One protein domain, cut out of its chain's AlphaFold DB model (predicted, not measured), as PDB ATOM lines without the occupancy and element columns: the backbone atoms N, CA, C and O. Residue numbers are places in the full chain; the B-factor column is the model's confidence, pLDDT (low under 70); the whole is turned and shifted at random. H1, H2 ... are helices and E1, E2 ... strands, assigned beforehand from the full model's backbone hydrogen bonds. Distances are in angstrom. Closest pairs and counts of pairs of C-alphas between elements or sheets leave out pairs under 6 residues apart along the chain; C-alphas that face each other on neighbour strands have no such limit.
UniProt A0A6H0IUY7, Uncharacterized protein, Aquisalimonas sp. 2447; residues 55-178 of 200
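Overview. This is residues 55 to 178 of the 200 residues of an uncharacterized protein of Aquisalimonas sp. 2447 (UniProt A0A6H0IUY7). One twisted sheet of five strands has two helices, H1 and H2, over one of its faces and no named helix over the other. The long H2 runs slantwise over the sheet from the E5 side toward E3, and H1 runs beside its first part, over E4 and E5; the link between E3 and E4, residues 112 to 129, makes a long loop with no named element. The 124 printed residues include two named helices and five named strands, in the order H1 E1 E2 E3 E4 E5 H2; the class is mixed, helices and strands. The sheet's order is E3 E2 E1 E4 E5, antiparallel throughout. The whole is compact, with a radius of gyration of the C-alphas of 14.0 A, and spans 37 by 35 by 26 A.

Arrangement. Start at H1, residues 55 to 70, then read E1, residues 80 to 86, E2, residues 92 to 98, and E3, residues 104 to 111: they form a meander, each strand the antiparallel neighbour of the one before. Look for N 82 and O 96 at 2.8 A between E1 and E2, and N 95 and O 108 at 2.8 A between E2 and E3. With E4, residues 130 to 136, these make a Greek key, a meander whose first strand is also the antiparallel neighbour of the fourth; N 83 and O 132 are 2.9 A apart. E5, residues 142 to 148, forms a hairpin with E4, with N 133 and O 145 at 2.9 A. H1 and H2, residues 154 to 177, are on the same face, giving two layers, helices on one face of a sheet. H1 lies over E4 and E5 at a height over the sheet of 8.7 A; its closest C-alphas to E5 are Asp 61 and Gly 144, 6.0 A. H2, at a height of 9.1 A, lies over E3 and E2, and only just over E4, on which 3 of its C-alphas fall; its closest C-alphas to E3 are Thr 168 and Leu 108, 6.1 A. H1 and H2 touch, closest at the C-alphas of Met 60 and Gln 158, 6.2 A, with a shallow tilt of 24 degrees, the same way. In H1 and H2 every O i to N i+4 pair is within hydrogen-bond range.

Along the chain. Find C-alpha 55 at (222.882, 50.897, 52.890), where H1 begins; it runs 22.4 A to C-alpha 70. E3, the longest strand, covers 20.5 A from C-alpha 104 at (235.614, 23.569, 57.343). H2 runs 34.1 A to C-alpha 177 at (222.813, 14.140, 48.954).

Size, cuts and confidence. The C-alphas farthest apart are those of Asp 101 and Gly 121, 41.9 A. The printed part has no cut, and E3 to E4 is a long link. The mean pLDDT of the printed part is 77.0; look for values under 70 at residues 113 to 126, among others.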
ATOM      1  N   ARG A  55     223.799  51.418  53.923       56.38
ATOM      2  CA  ARG A  55     222.882  50.897  52.890       56.38
ATOM      3  C   ARG A  55     223.485  49.779  52.022       56.38
ATOM      4  O   ARG A  55     222.786  48.785  51.826       56.38
ATOM      5  N   PRO A  56     224.736  49.876  51.526       63.53
ATOM      6  CA  PRO A  56     225.431  48.769  50.871       63.53
ATOM      7  C   PRO A  56     225.431  47.473  51.684       63.53
ATOM      8  O   PRO A  56     225.175  46.412  51.117       63.53
ATOM      9  N   SER A  57     225.675  47.564  52.997       66.19
ATOM     10  CA  SER A  57     225.700  46.407  53.900       66.19
ATOM     11  C   SER A  57     224.319  45.774  53.998       66.19
ATOM     12  O   SER A  57     224.170  44.597  53.695       66.19
ATOM     13  N   ALA A  58     223.288  46.570  54.291       70.69
ATOM     14  CA  ALA A  58     221.922  46.069  54.428       70.69
ATOM     15  C   ALA A  58     221.378  45.451  53.124       70.69
ATOM     16  O   ALA A  58     220.694  44.428  53.147       70.69
ATOM     17  N   ALA A  59     221.693  46.046  51.969       73.44
ATOM     18  CA  ALA A  59     221.298  45.504  50.669       73.44
ATOM     19  C   ALA A  59     222.032  44.192  50.343       73.44
ATOM     20  O   ALA A  59     221.458  43.288  49.730       73.44
ATOM     21  N   MET A  60     223.293  44.072  50.761       78.38
ATOM     22  CA  MET A  60     224.055  42.836  50.633       78.38
ATOM     23  C   MET A  60     223.531  41.745  51.572       78.38
ATOM     24  O   MET A  60     223.293  40.636  51.104       78.38
ATOM     25  N   ASP A  61     223.257  42.076  52.838       81.25
ATOM     26  CA  ASP A  61     222.661  41.164  53.823       81.25
ATOM     27  C   ASP A  61     221.340  40.598  53.293       81.25
ATOM     28  O   ASP A  61     221.149  39.383  53.260       81.25
ATOM     29  N   ALA A  62     220.458  41.463  52.777       81.94
ATOM     30  CA  ALA A  62     219.192  41.051  52.174       81.94
ATOM     31  C   ALA A  62     219.389  40.133  50.954       81.94
ATOM     32  O   ALA A  62     218.665  39.150  50.792       81.94
ATOM     33  N   THR A  63     220.385  40.424  50.111       83.25
ATOM     34  CA  THR A  63     220.701  39.601  48.933       83.25
ATOM     35  C   THR A  63     221.219  38.221  49.342       83.25
ATOM     36  O   THR A  63     220.731  37.212  48.835       83.25
ATOM     37  N   MET A  64     222.179  38.157  50.271       83.75
ATOM     38  CA  MET A  64     222.768  36.897  50.732       83.75
ATOM     39  C   MET A  64     221.753  36.052  51.492       83.75
ATOM     40  O   MET A  64     221.632  34.856  51.222       83.75
ATOM     41  N   LYS A  65     220.959  36.680  52.367       83.81
ATOM     42  CA  LYS A  65     219.844  36.015  53.039       83.81
ATOM     43  C   LYS A  65     218.858  35.444  52.022       83.81
ATOM     44  O   LYS A  65     218.480  34.287  52.138       83.81
ATOM     45  N   GLY A  66     218.512  36.203  50.980       82.19
ATOM     46  CA  GLY A  66     217.644  35.727  49.904       82.19
ATOM     47  C   GLY A  66     218.180  34.484  49.185       82.19
ATOM     48  O   GLY A  66     217.402  33.593  48.860       82.19
ATOM     49  N   VAL A  67     219.495  34.387  48.962       79.75
ATOM     50  CA  VAL A  67     220.122  33.191  48.365       79.75
ATOM     51  C   VAL A  67     220.071  31.993  49.316       79.75
ATOM     52  O   VAL A  67     219.744  30.895  48.873       79.75
ATOM     53  N   ILE A  68     220.374  32.198  50.602       80.94
ATOM     54  CA  ILE A  68     220.329  31.142  51.627       80.94
ATOM     55  C   ILE A  68     218.897  30.625  51.798       80.94
ATOM     56  O   ILE A  68     218.664  29.423  51.707       80.94
ATOM     57  N   ASP A  69     217.927  31.528  51.959       82.12
ATOM     58  CA  ASP A  69     216.515  31.188  52.149       82.12
ATOM     59  C   ASP A  69     215.947  30.414  50.945       82.12
ATOM     60  O   ASP A  69     215.161  29.483  51.116       82.12
ATOM     61  N   GLN A  70     216.353  30.773  49.718       76.81
ATOM     62  CA  GLN A  70     215.916  30.099  48.488       76.81
ATOM     63  C   GLN A  70     216.376  28.642  48.395       76.81
ATOM     64  O   GLN A  70     215.711  27.843  47.738       76.81
ATOM     65  N   LEU A  71     217.517  28.303  48.997       66.50
ATOM     66  CA  LEU A  71     218.150  26.995  48.828       66.50
ATOM     67  C   LEU A  71     217.912  26.045  50.006       66.50
ATOM     68  O   LEU A  71     218.481  24.954  50.025       66.50
ATOM     69  N   GLY A  72     217.002  26.407  50.917       61.78
ATOM     70  CA  GLY A  72     216.539  25.523  51.987       61.78
ATOM     71  C   GLY A  72     217.636  25.198  53.001       61.78
ATOM     72  O   GLY A  72     218.764  25.671  52.855       61.78
ATOM     73  N   PRO A  73     217.316  24.453  54.076       70.50
ATOM     74  CA  PRO A  73     218.185  24.401  55.244       70.50
ATOM     75  C   PRO A  73     219.586  23.936  54.855       70.50
ATOM     76  O   PRO A  73     219.743  22.984  54.088       70.50
ATOM     77  N   LEU A  74     220.595  24.642  55.368       75.25
ATOM     78  CA  LEU A  74     221.989  24.337  55.081       75.25
ATOM     79  C   LEU A  74     222.297  22.890  55.513       75.25
ATOM     80  O   LEU A  74     221.835  22.472  56.580       75.25
ATOM     81  N   PRO A  75     223.046  22.110  54.712       66.06
ATOM     82  CA  PRO A  75     223.428  20.753  55.083       66.06
ATOM     83  C   PRO A  75     224.401  20.764  56.274       66.06
ATOM     84  O   PRO A  75     225.611  20.802  56.105       66.06
ATOM     85  N   GLY A  76     223.886  20.732  57.500       73.38
ATOM     86  CA  GLY A  76     224.698  20.735  58.722       73.38
ATOM     87  C   GLY A  76     224.723  22.084  59.443       73.38
ATOM     88  O   GLY A  76     223.999  23.012  59.088       73.38
ATOM     89  N   ASP A  77     225.542  22.185  60.491       84.62
ATOM     90  CA  ASP A  77     225.570  23.347  61.394       84.62
ATOM     91  C   ASP A  77     226.469  24.476  60.865       84.62
ATOM     92  O   ASP A  77     227.393  24.922  61.539       84.62
ATOM     93  N   ALA A  78     226.239  24.926  59.628       84.81
ATOM     94  CA  ALA A  78     226.978  26.062  59.080       84.81
ATOM     95  C   ALA A  78     226.728  27.335  59.897       84.81
ATOM     96  O   ALA A  78     225.589  27.773  60.066       84.81
ATOM     97  N   ARG A  79     227.819  27.957  60.345       87.94
ATOM     98  CA  ARG A  79     227.822  29.204  61.121       87.94
ATOM     99  C   ARG A  79     228.577  30.327  60.443       87.94
ATOM    100  O   ARG A  79     228.209  31.483  60.627       87.94
ATOM    101  N   GLU A  80     229.586  30.013  59.639       90.25
ATOM    102  CA  GLU A  80     230.360  31.025  58.926       90.25
ATOM    103  C   GLU A  80     230.485  30.688  57.445       90.25
ATOM    104  O   GLU A  80     230.713  29.543  57.058       90.25
ATOM    105  N   ILE A  81     230.383  31.711  56.599       89.31
ATOM    106  CA  ILE A  81     230.624  31.600  55.164       89.31
ATOM    107  C   ILE A  81     231.555  32.728  54.754       89.31
ATOM    108  O   ILE A  81     231.238  33.907  54.898       89.31
ATOM    109  N   VAL A  82     232.706  32.371  54.204       91.31
ATOM    110  CA  VAL A  82     233.717  33.329  53.767       91.31
ATOM    111  C   VAL A  82     233.866  33.235  52.259       91.31
ATOM    112  O   VAL A  82     234.293  32.203  51.749       91.31
ATOM    113  N   LEU A  83     233.550  34.318  51.545       90.81
ATOM    114  CA  LEU A  83     233.777  34.436  50.107       90.81
ATOM    115  C   LEU A  83     234.964  35.364  49.871       90.81
ATOM    116  O   LEU A  83     234.955  36.523  50.290       90.81
ATOM    117  N   THR A  84     235.985  34.878  49.176       89.69
ATOM    118  CA  THR A  84     237.204  35.643  48.898       89.69
ATOM    119  C   THR A  84     237.641  35.499  47.456       89.69
ATOM    120  O   THR A  84     237.624  34.409  46.894       89.69
ATOM    121  N   THR A  85     238.102  36.592  46.858       86.25
ATOM    122  CA  THR A  85     238.874  36.519  45.613       86.25
ATOM    123  C   THR A  85     240.325  36.159  45.944       86.25
ATOM    124  O   THR A  85     240.942  36.789  46.804       86.25
ATOM    125  N   ARG A  86     240.890  35.150  45.274       81.62
ATOM    126  CA  ARG A  86     242.292  34.723  45.404       81.62
ATOM    127  C   ARG A  86     242.999  34.636  44.057       81.62
ATOM    128  O   ARG A  86     242.385  34.319  43.041       81.62
ATOM    129  N   GLY A  87     244.322  34.803  44.099       69.38
ATOM    130  CA  GLY A  87     245.214  34.693  42.946       69.38
ATOM    131  C   GLY A  87     245.206  35.952  42.082       69.38
ATOM    132  O   GLY A  87     244.151  36.497  41.776       69.38
ATOM    133  N   GLU A  88     246.390  36.408  41.674       62.34
ATOM    134  CA  GLU A  88     246.507  37.598  40.827       62.34
ATOM    135  C   GLU A  88     246.115  37.275  39.379       62.34
ATOM    136  O   GLU A  88     245.288  37.984  38.807       62.34
ATOM    137  N   ARG A  89     246.618  36.167  38.798       68.88
ATOM    138  CA  ARG A  89     246.167  35.607  37.506       68.88
ATOM    139  C   ARG A  89     246.452  34.093  37.398       68.88
ATOM    140  O   ARG A  89     247.609  33.712  37.547       68.88
ATOM    141  N   PRO A  90     245.462  33.243  37.053       68.44
ATOM    142  CA  PRO A  90     244.038  33.551  36.928       68.44
ATOM    143  C   PRO A  90     243.373  33.702  38.306       68.44
ATOM    144  O   PRO A  90     243.492  32.825  39.157       68.44
ATOM    145  N   ALA A  91     242.648  34.806  38.506       80.44
ATOM    146  CA  ALA A  91     241.872  35.023  39.723       80.44
ATOM    147  C   ALA A  91     240.746  33.984  39.858       80.44
ATOM    148  O   ALA A  91     240.116  33.585  38.867       80.44
ATOM    149  N   ARG A  92     240.475  33.569  41.093       85.44
ATOM    150  CA  ARG A  92     239.415  32.630  41.472       85.44
ATOM    151  C   ARG A  92     238.621  33.171  42.654       85.44
ATOM    152  O   ARG A  92     239.191  33.808  43.532       85.44
ATOM    153  N   TYR A  93     237.326  32.901  42.679       87.38
ATOM    154  CA  TYR A  93     236.485  33.111  43.850       87.38
ATOM    155  C   TYR A  93     236.477  31.822  44.667       87.38
ATOM    156  O   TYR A  93     236.227  30.748  44.126       87.38
ATOM    157  N   GLU A  94     236.796  31.928  45.947       90.75
ATOM    158  CA  GLU A  94     236.817  30.832  46.908       90.75
ATOM    159  C   GLU A  94     235.724  31.076  47.941       90.75
ATOM    160  O   GLU A  94     235.660  32.164  48.519       90.75
ATOM    161  N   VAL A  95     234.878  30.076  48.159       90.88
ATOM    162  CA  VAL A  95     233.883  30.057  49.228       90.88
ATOM    163  C   VAL A  95     234.252  28.960  50.200       90.88
ATOM    164  O   VAL A  95     234.424  27.812  49.800       90.88
ATOM    165  N   VAL A  96     234.354  29.322  51.471       92.06
ATOM    166  CA  VAL A  96     234.589  28.389  52.570       92.06
ATOM    167  C   VAL A  96     233.402  28.473  53.512       92.06
ATOM    168  O   VAL A  96     233.093  29.557  54.004       92.06
ATOM    169  N   VAL A  97     232.760  27.338  53.763       90.38
ATOM    170  CA  VAL A  97     231.696  27.192  54.757       90.38
ATOM    171  C   VAL A  97     232.276  26.510  55.988       90.38
ATOM    172  O   VAL A  97     232.989  25.511  55.862       90.38
ATOM    173  N   ARG A  98     231.985  27.051  57.170       92.38
ATOM    174  CA  ARG A  98     232.468  26.540  58.453       92.38
ATOM    175  C   ARG A  98     231.350  26.394  59.469       92.38
ATOM    176  O   ARG A  98     230.321  27.067  59.364       92.38
ATOM    177  N   ASP A  99     231.581  25.533  60.447       91.06
ATOM    178  CA  ASP A  99     230.741  25.423  61.636       91.06
ATOM    179  C   ASP A  99     231.094  26.477  62.702       91.06
ATOM    180  O   ASP A  99     231.873  27.401  62.456       91.06
ATOM    181  N   GLY A 100     230.464  26.372  63.877       84.31
ATOM    182  CA  GLY A 100     230.653  27.305  64.991       84.31
ATOM    183  C   GLY A 100     231.993  27.185  65.714       84.31
ATOM    184  O   GLY A 100     232.362  28.113  66.432       84.31
ATOM    185  N   ASP A 101     232.716  26.086  65.504       87.50
ATOM    186  CA  ASP A 101     234.058  25.865  66.044       87.50
ATOM    187  C   ASP A 101     235.145  26.313  65.043       87.50
ATOM    188  O   ASP A 101     236.331  26.376  65.376       87.50
ATOM    189  N   GLY A 102     234.735  26.697  63.828       85.19
ATOM    190  CA  GLY A 102     235.600  27.173  62.754       85.19
ATOM    191  C   GLY A 102     236.128  26.061  61.844       85.19
ATOM    192  O   GLY A 102     236.959  26.338  60.968       85.19
ATOM    193  N   GLU A 103     235.649  24.828  62.006       89.94
ATOM    194  CA  GLU A 103     236.012  23.698  61.154       89.94
ATOM    195  C   GLU A 103     235.373  23.838  59.773       89.94
ATOM    196  O   GLU A 103     234.253  24.329  59.617       89.94
ATOM    197  N   ARG A 104     236.099  23.433  58.726       90.56
ATOM    198  CA  ARG A 104     235.614  23.569  57.343       90.56
ATOM    199  C   ARG A 104     234.629  22.453  57.022       90.56
ATOM    200  O   ARG A 104     235.017  21.294  56.932       90.56
ATOM    201  N   LEU A 105     233.387  22.831  56.746       88.31
ATOM    202  CA  LEU A 105     232.341  21.915  56.295       88.31
ATOM    203  C   LEU A 105     232.373  21.715  54.779       88.31
ATOM    204  O   LEU A 105     232.108  20.622  54.284       88.31
ATOM    205  N   PHE A 106     232.675  22.779  54.033       88.31
ATOM    206  CA  PHE A 106     232.698  22.743  52.576       88.31
ATOM    207  C   PHE A 106     233.589  23.845  52.005       88.31
ATOM    208  O   PHE A 106     233.688  24.941  52.561       88.31
ATOM    209  N   GLU A 107     234.220  23.572  50.867       91.50
ATOM    210  CA  GLU A 107     235.034  24.541  50.140       91.50
ATOM    211  C   GLU A 107     234.778  24.407  48.639       91.50
ATOM    212  O   GLU A 107     234.808  23.309  48.082       91.50
ATOM    213  N   LEU A 108     234.556  25.540  47.973       88.19
ATOM    214  CA  LEU A 108     234.464  25.613  46.521       88.19
ATOM    215  C   LEU A 108     235.374  26.724  46.004       88.19
ATOM    216  O   LEU A 108     235.291  27.869  46.440       88.19
ATOM    217  N   ALA A 109     236.185  26.401  45.002       86.44
ATOM    218  CA  ALA A 109     236.939  27.384  44.239       86.44
ATOM    219  C   ALA A 109     236.439  27.423  42.792       86.44
ATOM    220  O   ALA A 109     236.391  26.402  42.106       86.44
ATOM    221  N   ARG A 110     236.114  28.618  42.296       78.88
ATOM    222  CA  ARG A 110     235.644  28.839  40.927       78.88
ATOM    223  C   ARG A 110     236.472  29.905  40.225       78.88
ATOM    224  O   ARG A 110     236.720  30.975  40.770       78.88
ATOM    225  N   GLY A 111     236.877  29.645  38.984       78.31
ATOM    226  CA  GLY A 111     237.593  30.635  38.177       78.31
ATOM    227  C   GLY A 111     236.760  31.904  37.962       78.31
ATOM    228  O   GLY A 111     235.600  31.832  37.560       78.31
ATOM    229  N   ALA A 112     237.352  33.085  38.162       73.25
ATOM    230  CA  ALA A 112     236.622  34.351  38.048       73.25
ATOM    231  C   ALA A 112     236.077  34.609  36.631       73.25
ATOM    232  O   ALA A 112     235.063  35.280  36.463       73.25
ATOM    233  N   ARG A 113     236.721  34.016  35.616       66.88
ATOM    234  CA  ARG A 113     236.297  34.074  34.207       66.88
ATOM    235  C   ARG A 113     234.988  33.331  33.937       66.88
ATOM    236  O   ARG A 113     234.254  33.727  33.042       66.88
ATOM    237  N   THR A 114     234.709  32.258  34.677       65.12
ATOM    238  CA  THR A 114     233.508  31.425  34.490       65.12
ATOM    239  C   THR A 114     232.406  31.760  35.488       65.12
ATOM    240  O   THR A 114     231.244  31.480  35.226       65.12
ATOM    241  N   ALA A 115     232.750  32.411  36.602       56.41
ATOM    242  CA  ALA A 115     231.802  32.901  37.599       56.41
ATOM    243  C   ALA A 115     231.026  34.166  37.175       56.41
ATOM    244  O   ALA A 115     230.100  34.569  37.869       56.41
ATOM    245  N   GLY A 116     231.413  34.800  36.060       47.41
ATOM    246  CA  GLY A 116     230.853  36.060  35.557       47.41
ATOM    247  C   GLY A 116     230.030  35.952  34.268       47.41
ATOM    248  O   GLY A 116     229.790  36.980  33.639       47.41
ATOM    249  N   LEU A 117     229.611  34.752  33.847       51.41
ATOM    250  CA  LEU A 117     228.600  34.584  32.790       51.41
ATOM    251  C   LEU A 117     227.224  34.960  33.361       51.41
ATOM    252  O   LEU A 117     226.397  34.110  33.667       51.41
ATOM    253  N   ILE A 118     227.032  36.257  33.577       50.59
ATOM    254  CA  ILE A 118     225.767  36.849  33.998       50.59
ATOM    255  C   ILE A 118     225.002  37.171  32.709       50.59
ATOM    256  O   ILE A 118     225.449  37.980  31.891       50.59
ATOM    257  N   GLU A 119     223.870  36.497  32.499       44.88
ATOM    258  CA  GLU A 119     222.867  36.903  31.510       44.88
ATOM    259  C   GLU A 119     222.515  38.387  31.743       44.88
ATOM    260  O   GLU A 119     222.447  38.814  32.890       44.88
ATOM    261  N   HIS A 120     222.313  39.170  30.673       41.22
ATOM    262  CA  HIS A 120     222.089  40.640  30.644       41.22
ATOM    263  C   HIS A 120     223.271  41.546  30.242       41.22
ATOM    264  O   HIS A 120     223.352  42.699  30.662       41.22
ATOM    265  N   GLY A 121     224.153  41.099  29.343       37.56
ATOM    266  CA  GLY A 121     224.942  42.021  28.505       37.56
ATOM    267  C   GLY A 121     226.032  42.843  29.212       37.56
ATOM    268  O   GLY A 121     226.712  43.637  28.558       37.56
ATOM    269  N   ALA A 122     226.262  42.636  30.510       45.25
ATOM    270  CA  ALA A 122     227.448  43.135  31.187       45.25
ATOM    271  C   ALA A 122     228.648  42.303  30.712       45.25
ATOM    272  O   ALA A 122     228.727  41.102  30.969       45.25
ATOM    273  N   ARG A 123     229.580  42.922  29.974       45.72
ATOM    274  CA  ARG A 123     230.842  42.261  29.605       45.72
ATOM    275  C   ARG A 123     231.495  41.700  30.869       45.72
ATOM    276  O   ARG A 123     231.560  42.401  31.878       45.72
ATOM    277  N   ALA A 124     232.019  40.478  30.773       51.41
ATOM    278  CA  ALA A 124     232.945  39.905  31.740       51.41
ATOM    279  C   ALA A 124     234.152  40.847  31.879       51.41
ATOM    280  O   ALA A 124     235.107  40.781  31.108       51.41
ATOM    281  N   GLY A 125     234.048  41.816  32.786       55.84
ATOM    282  CA  GLY A 125     235.154  42.687  33.150       55.84
ATOM    283  C   GLY A 125     236.201  41.913  33.944       55.84
ATOM    284  O   GLY A 125     235.999  40.748  34.293       55.84
ATOM    285  N   ASP A 126     237.300  42.587  34.275       66.69
ATOM    286  CA  ASP A 126     238.328  42.048  35.164       66.69
ATOM    287  C   ASP A 126     237.720  41.515  36.469       66.69
ATOM    288  O   ASP A 126     236.677  42.005  36.933       66.69
ATOM    289  N   ALA A 127     238.362  40.487  37.030       73.19
ATOM    290  CA  ALA A 127     237.947  39.886  38.289       73.19
ATOM    291  C   ALA A 127     237.805  40.968  39.364       73.19
ATOM    292  O   ALA A 127     238.651  41.853  39.485       73.19
ATOM    293  N   VAL A 128     236.718  40.898  40.130       76.25
ATOM    294  CA  VAL A 128     236.484  41.839  41.222       76.25
ATOM    295  C   VAL A 128     237.169  41.286  42.458       76.25
ATOM    296  O   VAL A 128     236.885  40.162  42.870       76.25
ATOM    297  N   ASN A 129     238.058  42.058  43.072       78.50
ATOM    298  CA  ASN A 129     238.587  41.682  44.376       78.50
ATOM    299  C   ASN A 129     237.538  42.004  45.439       78.50
ATOM    300  O   ASN A 129     236.991  43.103  45.487       78.50
ATOM    301  N   PHE A 130     237.220  41.037  46.285       80.81
ATOM    302  CA  PHE A 130     236.373  41.290  47.437       80.81
ATOM    303  C   PHE A 130     236.583  40.243  48.519       80.81
ATOM    304  O   PHE A 130     237.071  39.136  48.268       80.81
ATOM    305  N   ARG A 131     236.150  40.604  49.725       86.62
ATOM    306  CA  ARG A 131     235.974  39.678  50.837       86.62
ATOM    307  C   ARG A 131     234.605  39.890  51.469       86.62
ATOM    308  O   ARG A 131     234.277  41.003  51.870       86.62
ATOM    309  N   VAL A 132     233.820  38.822  51.502       85.75
ATOM    310  CA  VAL A 132     232.549  38.721  52.220       85.75
ATOM    311  C   VAL A 132     232.772  37.760  53.379       85.75
ATOM    312  O   VAL A 132     233.276  36.658  53.163       85.75
ATOM    313  N   GLU A 133     232.376  38.147  54.580       88.81
ATOM    314  CA  GLU A 133     232.276  37.244  55.725       88.81
ATOM    315  C   GLU A 133     230.830  37.276  56.201       88.81
ATOM    316  O   GLU A 133     230.325  38.348  56.509       88.81
ATOM    317  N   LEU A 134     230.152  36.134  56.199       88.56
ATOM    318  CA  LEU A 134     228.777  35.990  56.663       88.56
ATOM    319  C   LEU A 134     228.792  35.125  57.914       88.56
ATOM    320  O   LEU A 134     229.338  34.022  57.889       88.56
ATOM    321  N   THR A 135     228.163  35.604  58.976       88.94
ATOM    322  CA  THR A 135     227.909  34.839  60.193       88.94
ATOM    323  C   THR A 135     226.418  34.561  60.294       88.94
ATOM    324  O   THR A 135     225.600  35.461  60.099       88.94
ATOM    325  N   ILE A 136     226.072  33.310  60.584       87.38
ATOM    326  CA  ILE A 136     224.701  32.832  60.743       87.38
ATOM    327  C   ILE A 136     224.494  32.499  62.218       87.38
ATOM    328  O   ILE A 136     225.131  31.593  62.767       87.38
ATOM    329  N   ASP A 137     223.613  33.246  62.875       84.25
ATOM    330  CA  ASP A 137     223.306  33.022  64.284       84.25
ATOM    331  C   ASP A 137     222.413  31.784  64.503       84.25
ATOM    332  O   ASP A 137     222.030  31.062  63.576       84.25
ATOM    333  N   ARG A 138     222.105  31.485  65.771       77.44
ATOM    334  CA  ARG A 138     221.265  30.334  66.152       77.44
ATOM    335  C   ARG A 138     219.819  30.444  65.685       77.44
ATOM    336  O   ARG A 138     219.184  29.411  65.507       77.44
ATOM    337  N   ASP A 139     219.352  31.662  65.453       78.69
ATOM    338  CA  ASP A 139     218.000  31.967  65.003       78.69
ATOM    339  C   ASP A 139     217.921  32.060  63.465       78.69
ATOM    340  O   ASP A 139     216.857  32.321  62.904       78.69
ATOM    341  N   GLY A 140     219.041  31.819  62.770       74.38
ATOM    342  CA  GLY A 140     219.149  31.888  61.316       74.38
ATOM    343  C   GLY A 140     219.257  33.313  60.770       74.38
ATOM    344  O   GLY A 140     219.133  33.511  59.557       74.38
ATOM    345  N   ASN A 141     219.487  34.317  61.622       81.44
ATOM    346  CA  ASN A 141     219.793  35.659  61.150       81.44
ATOM    347  C   ASN A 141     221.222  35.712  60.626       81.44
ATOM    348  O   ASN A 141     222.156  35.135  61.188       81.44
ATOM    349  N   LEU A 142     221.377  36.460  59.542       82.94
ATOM    350  CA  LEU A 142     222.640  36.651  58.863       82.94
ATOM    351  C   LEU A 142     223.203  38.030  59.197       82.94
ATOM    352  O   LEU A 142     222.495  39.033  59.108       82.94
ATOM    353  N   GLN A 143     224.485  38.065  59.541       83.50
ATOM    354  CA  GLN A 143     225.265  39.287  59.683       83.50
ATOM    355  C   GLN A 143     226.459  39.216  58.741       83.50
ATOM    356  O   GLN A 143     227.246  38.273  58.814       83.50
ATOM    357  N   GLY A 144     226.592  40.195  57.849       83.69
ATOM    358  CA  GLY A 144     227.695  40.245  56.906       83.69
ATOM    359  C   GLY A 144     228.697  41.363  57.177       83.69
ATOM    360  O   GLY A 144     228.338  42.492  57.506       83.69
ATOM    361  N   VAL A 145     229.976  41.059  56.971       84.25
ATOM    362  CA  VAL A 145     231.066  42.031  56.872       84.25
ATOM    363  C   VAL A 145     231.563  42.050  55.432       84.25
ATOM    364  O   VAL A 145     232.035  41.046  54.893       84.25
ATOM    365  N   TYR A 146     231.482  43.222  54.807       81.19
ATOM    366  CA  TYR A 146     231.707  43.394  53.375       81.19
ATOM    367  C   TYR A 146     232.903  44.298  53.107       81.19
ATOM    368  O   TYR A 146     232.954  45.438  53.565       81.19
ATOM    369  N   ARG A 147     233.875  43.800  52.341       80.19
ATOM    370  CA  ARG A 147     235.074  44.551  51.940       80.19
ATOM    371  C   ARG A 147     235.236  44.488  50.416       80.19
ATOM    372  O   ARG A 147     236.011  43.657  49.928       80.19
ATOM    373  N   PRO A 148     234.479  45.301  49.654       72.31
ATOM    374  CA  PRO A 148     234.651  45.403  48.209       72.31
ATOM    375  C   PRO A 148     235.917  46.198  47.849       72.31
ATOM    376  O   PRO A 148     236.348  47.076  48.598       72.31
ATOM    377  N   ASP A 149     236.503  45.908  46.685       70.50
ATOM    378  CA  ASP A 149     237.586  46.719  46.118       70.50
ATOM    379  C   ASP A 149     237.101  48.117  45.708       70.50
ATOM    380  O   ASP A 149     235.924  48.350  45.404       70.50
ATOM    381  N   ARG A 150     238.027  49.077  45.695       64.06
ATOM    382  CA  ARG A 150     237.715  50.476  45.400       64.06
ATOM    383  C   ARG A 150     237.286  50.632  43.940       64.06
ATOM    384  O   ARG A 150     237.920  50.112  43.031       64.06
ATOM    385  N   GLY A 151     236.236  51.422  43.710       64.62
ATOM    386  CA  GLY A 151     235.788  51.788  42.358       64.62
ATOM    387  C   GLY A 151     234.889  50.759  41.666       64.62
ATOM    388  O   GLY A 151     234.553  50.946  40.498       64.62
ATOM    389  N   VAL A 152     234.468  49.703  42.367       69.19
ATOM    390  CA  VAL A 152     233.516  48.717  41.842       69.19
ATOM    391  C   VAL A 152     232.096  49.049  42.324       69.19
ATOM    392  O   VAL A 152     231.907  49.253  43.523       69.19
ATOM    393  N   PRO A 153     231.087  49.099  41.430       72.00
ATOM    394  CA  PRO A 153     229.694  49.293  41.832       72.00
ATOM    395  C   PRO A 153     229.206  48.189  42.779       72.00
ATOM    396  O   PRO A 153     229.481  47.007  42.547       72.00
ATOM    397  N   VAL A 154     228.449  48.565  43.813       74.44
ATOM    398  CA  VAL A 154     227.930  47.637  44.836       74.44
ATOM    399  C   VAL A 154     227.064  46.549  44.199       74.44
ATOM    400  O   VAL A 154     227.173  45.381  44.563       74.44
ATOM    401  N   GLU A 155     226.276  46.897  43.184       75.19
ATOM    402  CA  GLU A 155     225.389  45.983  42.462       75.19
ATOM    403  C   GLU A 155     226.175  44.875  41.751       75.19
ATOM    404  O   GLU A 155     225.772  43.712  41.748       75.19
ATOM    405  N   ARG A 156     227.344  45.210  41.190       74.88
ATOM    406  CA  ARG A 156     228.214  44.226  40.531       74.88
ATOM    407  C   ARG A 156     228.761  43.223  41.543       74.88
ATOM    408  O   ARG A 156     228.842  42.032  41.258       74.88
ATOM    409  N   TYR A 157     229.130  43.705  42.724       77.19
ATOM    410  CA  TYR A 157     229.597  42.860  43.814       77.19
ATOM    411  C   TYR A 157     228.478  41.955  44.354       77.19
ATOM    412  O   TYR A 157     228.705  40.754  44.496       77.19
ATOM    413  N   GLN A 158     227.263  42.487  44.537       79.56
ATOM    414  CA  GLN A 158     226.072  41.713  44.925       79.56
ATOM    415  C   GLN A 158     225.804  40.562  43.958       79.56
ATOM    416  O   GLN A 158     225.631  39.423  44.386       79.56
ATOM    417  N   GLN A 159     225.813  40.842  42.654       80.19
ATOM    418  CA  GLN A 159     225.543  39.840  41.625       80.19
ATOM    419  C   GLN A 159     226.578  38.710  41.628       80.19
ATOM    420  O   GLN A 159     226.204  37.538  41.595       80.19
ATOM    421  N   ILE A 160     227.873  39.046  41.702       80.56
ATOM    422  CA  ILE A 160     228.945  38.039  41.701       80.56
ATOM    423  C   ILE A 160     228.905  37.214  42.991       80.56
ATOM    424  O   ILE A 160     228.935  35.987  42.921       80.56
ATOM    425  N   ALA A 161     228.808  37.860  44.157       83.12
ATOM    426  CA  ALA A 161     228.749  37.164  45.439       83.12
ATOM    427  C   ALA A 161     227.531  36.230  45.513       83.12
ATOM    428  O   ALA A 161     227.681  35.069  45.885       83.12
ATOM    429  N   ALA A 162     226.355  36.687  45.067       83.69
ATOM    430  CA  ALA A 162     225.137  35.883  45.059       83.69
ATOM    431  C   ALA A 162     225.238  34.680  44.111       83.69
ATOM    432  O   ALA A 162     224.829  33.578  44.474       83.69
ATOM    433  N   ALA A 163     225.795  34.866  42.910       82.94
ATOM    434  CA  ALA A 163     225.984  33.783  41.948       82.94
ATOM    435  C   ALA A 163     226.968  32.724  42.466       82.94
ATOM    436  O   ALA A 163     226.693  31.529  42.400       82.94
ATOM    437  N   VAL A 164     228.101  33.155  43.025       84.94
ATOM    438  CA  VAL A 164     229.112  32.246  43.578       84.94
ATOM    439  C   VAL A 164     228.576  31.510  44.814       84.94
ATOM    440  O   VAL A 164     228.800  30.306  44.948       84.94
ATOM    441  N   LEU A 165     227.832  32.196  45.687       85.69
ATOM    442  CA  LEU A 165     227.208  31.582  46.859       85.69
ATOM    443  C   LEU A 165     226.151  30.543  46.462       85.69
ATOM    444  O   LEU A 165     226.165  29.429  46.981       85.69
ATOM    445  N   ARG A 166     225.281  30.879  45.500       84.25
ATOM    446  CA  ARG A 166     224.259  29.967  44.964       84.25
ATOM    447  C   ARG A 166     224.887  28.683  44.435       84.25
ATOM    448  O   ARG A 166     224.465  27.597  44.817       84.25
ATOM    449  N   ASP A 167     225.921  28.803  43.610       83.50
ATOM    450  CA  ASP A 167     226.597  27.639  43.036       83.50
ATOM    451  C   ASP A 167     227.296  26.795  44.104       83.50
ATOM    452  O   ASP A 167     227.279  25.568  44.026       83.50
ATOM    453  N   THR A 168     227.854  27.440  45.132       84.50
ATOM    454  CA  THR A 168     228.449  26.743  46.281       84.50
ATOM    455  C   THR A 168     227.411  25.906  47.009       84.50
ATOM    456  O   THR A 168     227.656  24.733  47.271       84.50
ATOM    457  N   PHE A 169     226.237  26.464  47.298       84.00
ATOM    458  CA  PHE A 169     225.183  25.722  47.978       84.00
ATOM    459  C   PHE A 169     224.572  24.624  47.122       84.00
ATOM    460  O   PHE A 169     224.315  23.545  47.644       84.00
ATOM    461  N   ILE A 170     224.393  24.845  45.818       82.06
ATOM    462  CA  ILE A 170     223.967  23.780  44.901       82.06
ATOM    463  C   ILE A 170     224.982  22.630  44.930       82.06
ATOM    464  O   ILE A 170     224.591  21.472  45.070       82.06
ATOM    465  N   ALA A 171     226.279  22.937  44.843       82.69
ATOM    466  CA  ALA A 171     227.337  21.932  44.901       82.69
ATOM    467  C   ALA A 171     227.380  21.213  46.258       82.69
ATOM    468  O   ALA A 171     227.519  19.991  46.298       82.69
ATOM    469  N   TRP A 172     227.216  21.946  47.360       85.00
ATOM    470  CA  TRP A 172     227.219  21.376  48.704       85.00
ATOM    471  C   TRP A 172     226.015  20.463  48.940       85.00
ATOM    472  O   TRP A 172     226.193  19.337  49.393       85.00
ATOM    473  N   HIS A 173     224.808  20.886  48.553       81.25
ATOM    474  CA  HIS A 173     223.601  20.054  48.609       81.25
ATOM    475  C   HIS A 173     223.725  18.804  47.738       81.25
ATOM    476  O   HIS A 173     223.357  17.712  48.171       81.25
ATOM    477  N   ALA A 174     224.284  18.933  46.531       80.06
ATOM    478  CA  ALA A 174     224.546  17.791  45.661       80.06
ATOM    479  C   ALA A 174     225.533  16.802  46.307       80.06
ATOM    480  O   ALA A 174     225.284  15.597  46.262       80.06
ATOM    481  N   HIS A 175     226.596  17.310  46.942       77.44
ATOM    482  CA  HIS A 175     227.593  16.512  47.658       77.44
ATOM    483  C   HIS A 175     227.018  15.833  48.909       77.44
ATOM    484  O   HIS A 175     227.248  14.649  49.121       77.44
ATOM    485  N   ALA A 176     226.225  16.548  49.707       75.56
ATOM    486  CA  ALA A 176     225.580  16.001  50.900       75.56
ATOM    487  C   ALA A 176     224.521  14.937  50.558       75.56
ATOM    488  O   ALA A 176     224.352  13.971  51.296       75.56
ATOM    489  N   SER A 177     223.825  15.098  49.427       65.81
ATOM    490  CA  SER A 177     222.813  14.140  48.954       65.81
ATOM    491  C   SER A 177     223.421  12.896  48.297       65.81
ATOM    492  O   SER A 177     222.772  11.855  48.240       65.81
ATOM    493  N   HIS A 178     224.655  12.998  47.799       61.31
ATOM    494  CA  HIS A 178     225.416  11.900  47.208       61.31
ATOM    495  C   HIS A 178     226.764  11.812  47.924       61.31
ATOM    496  O   HIS A 178     227.783  12.200  47.335       61.31
TER     497      HIS A 178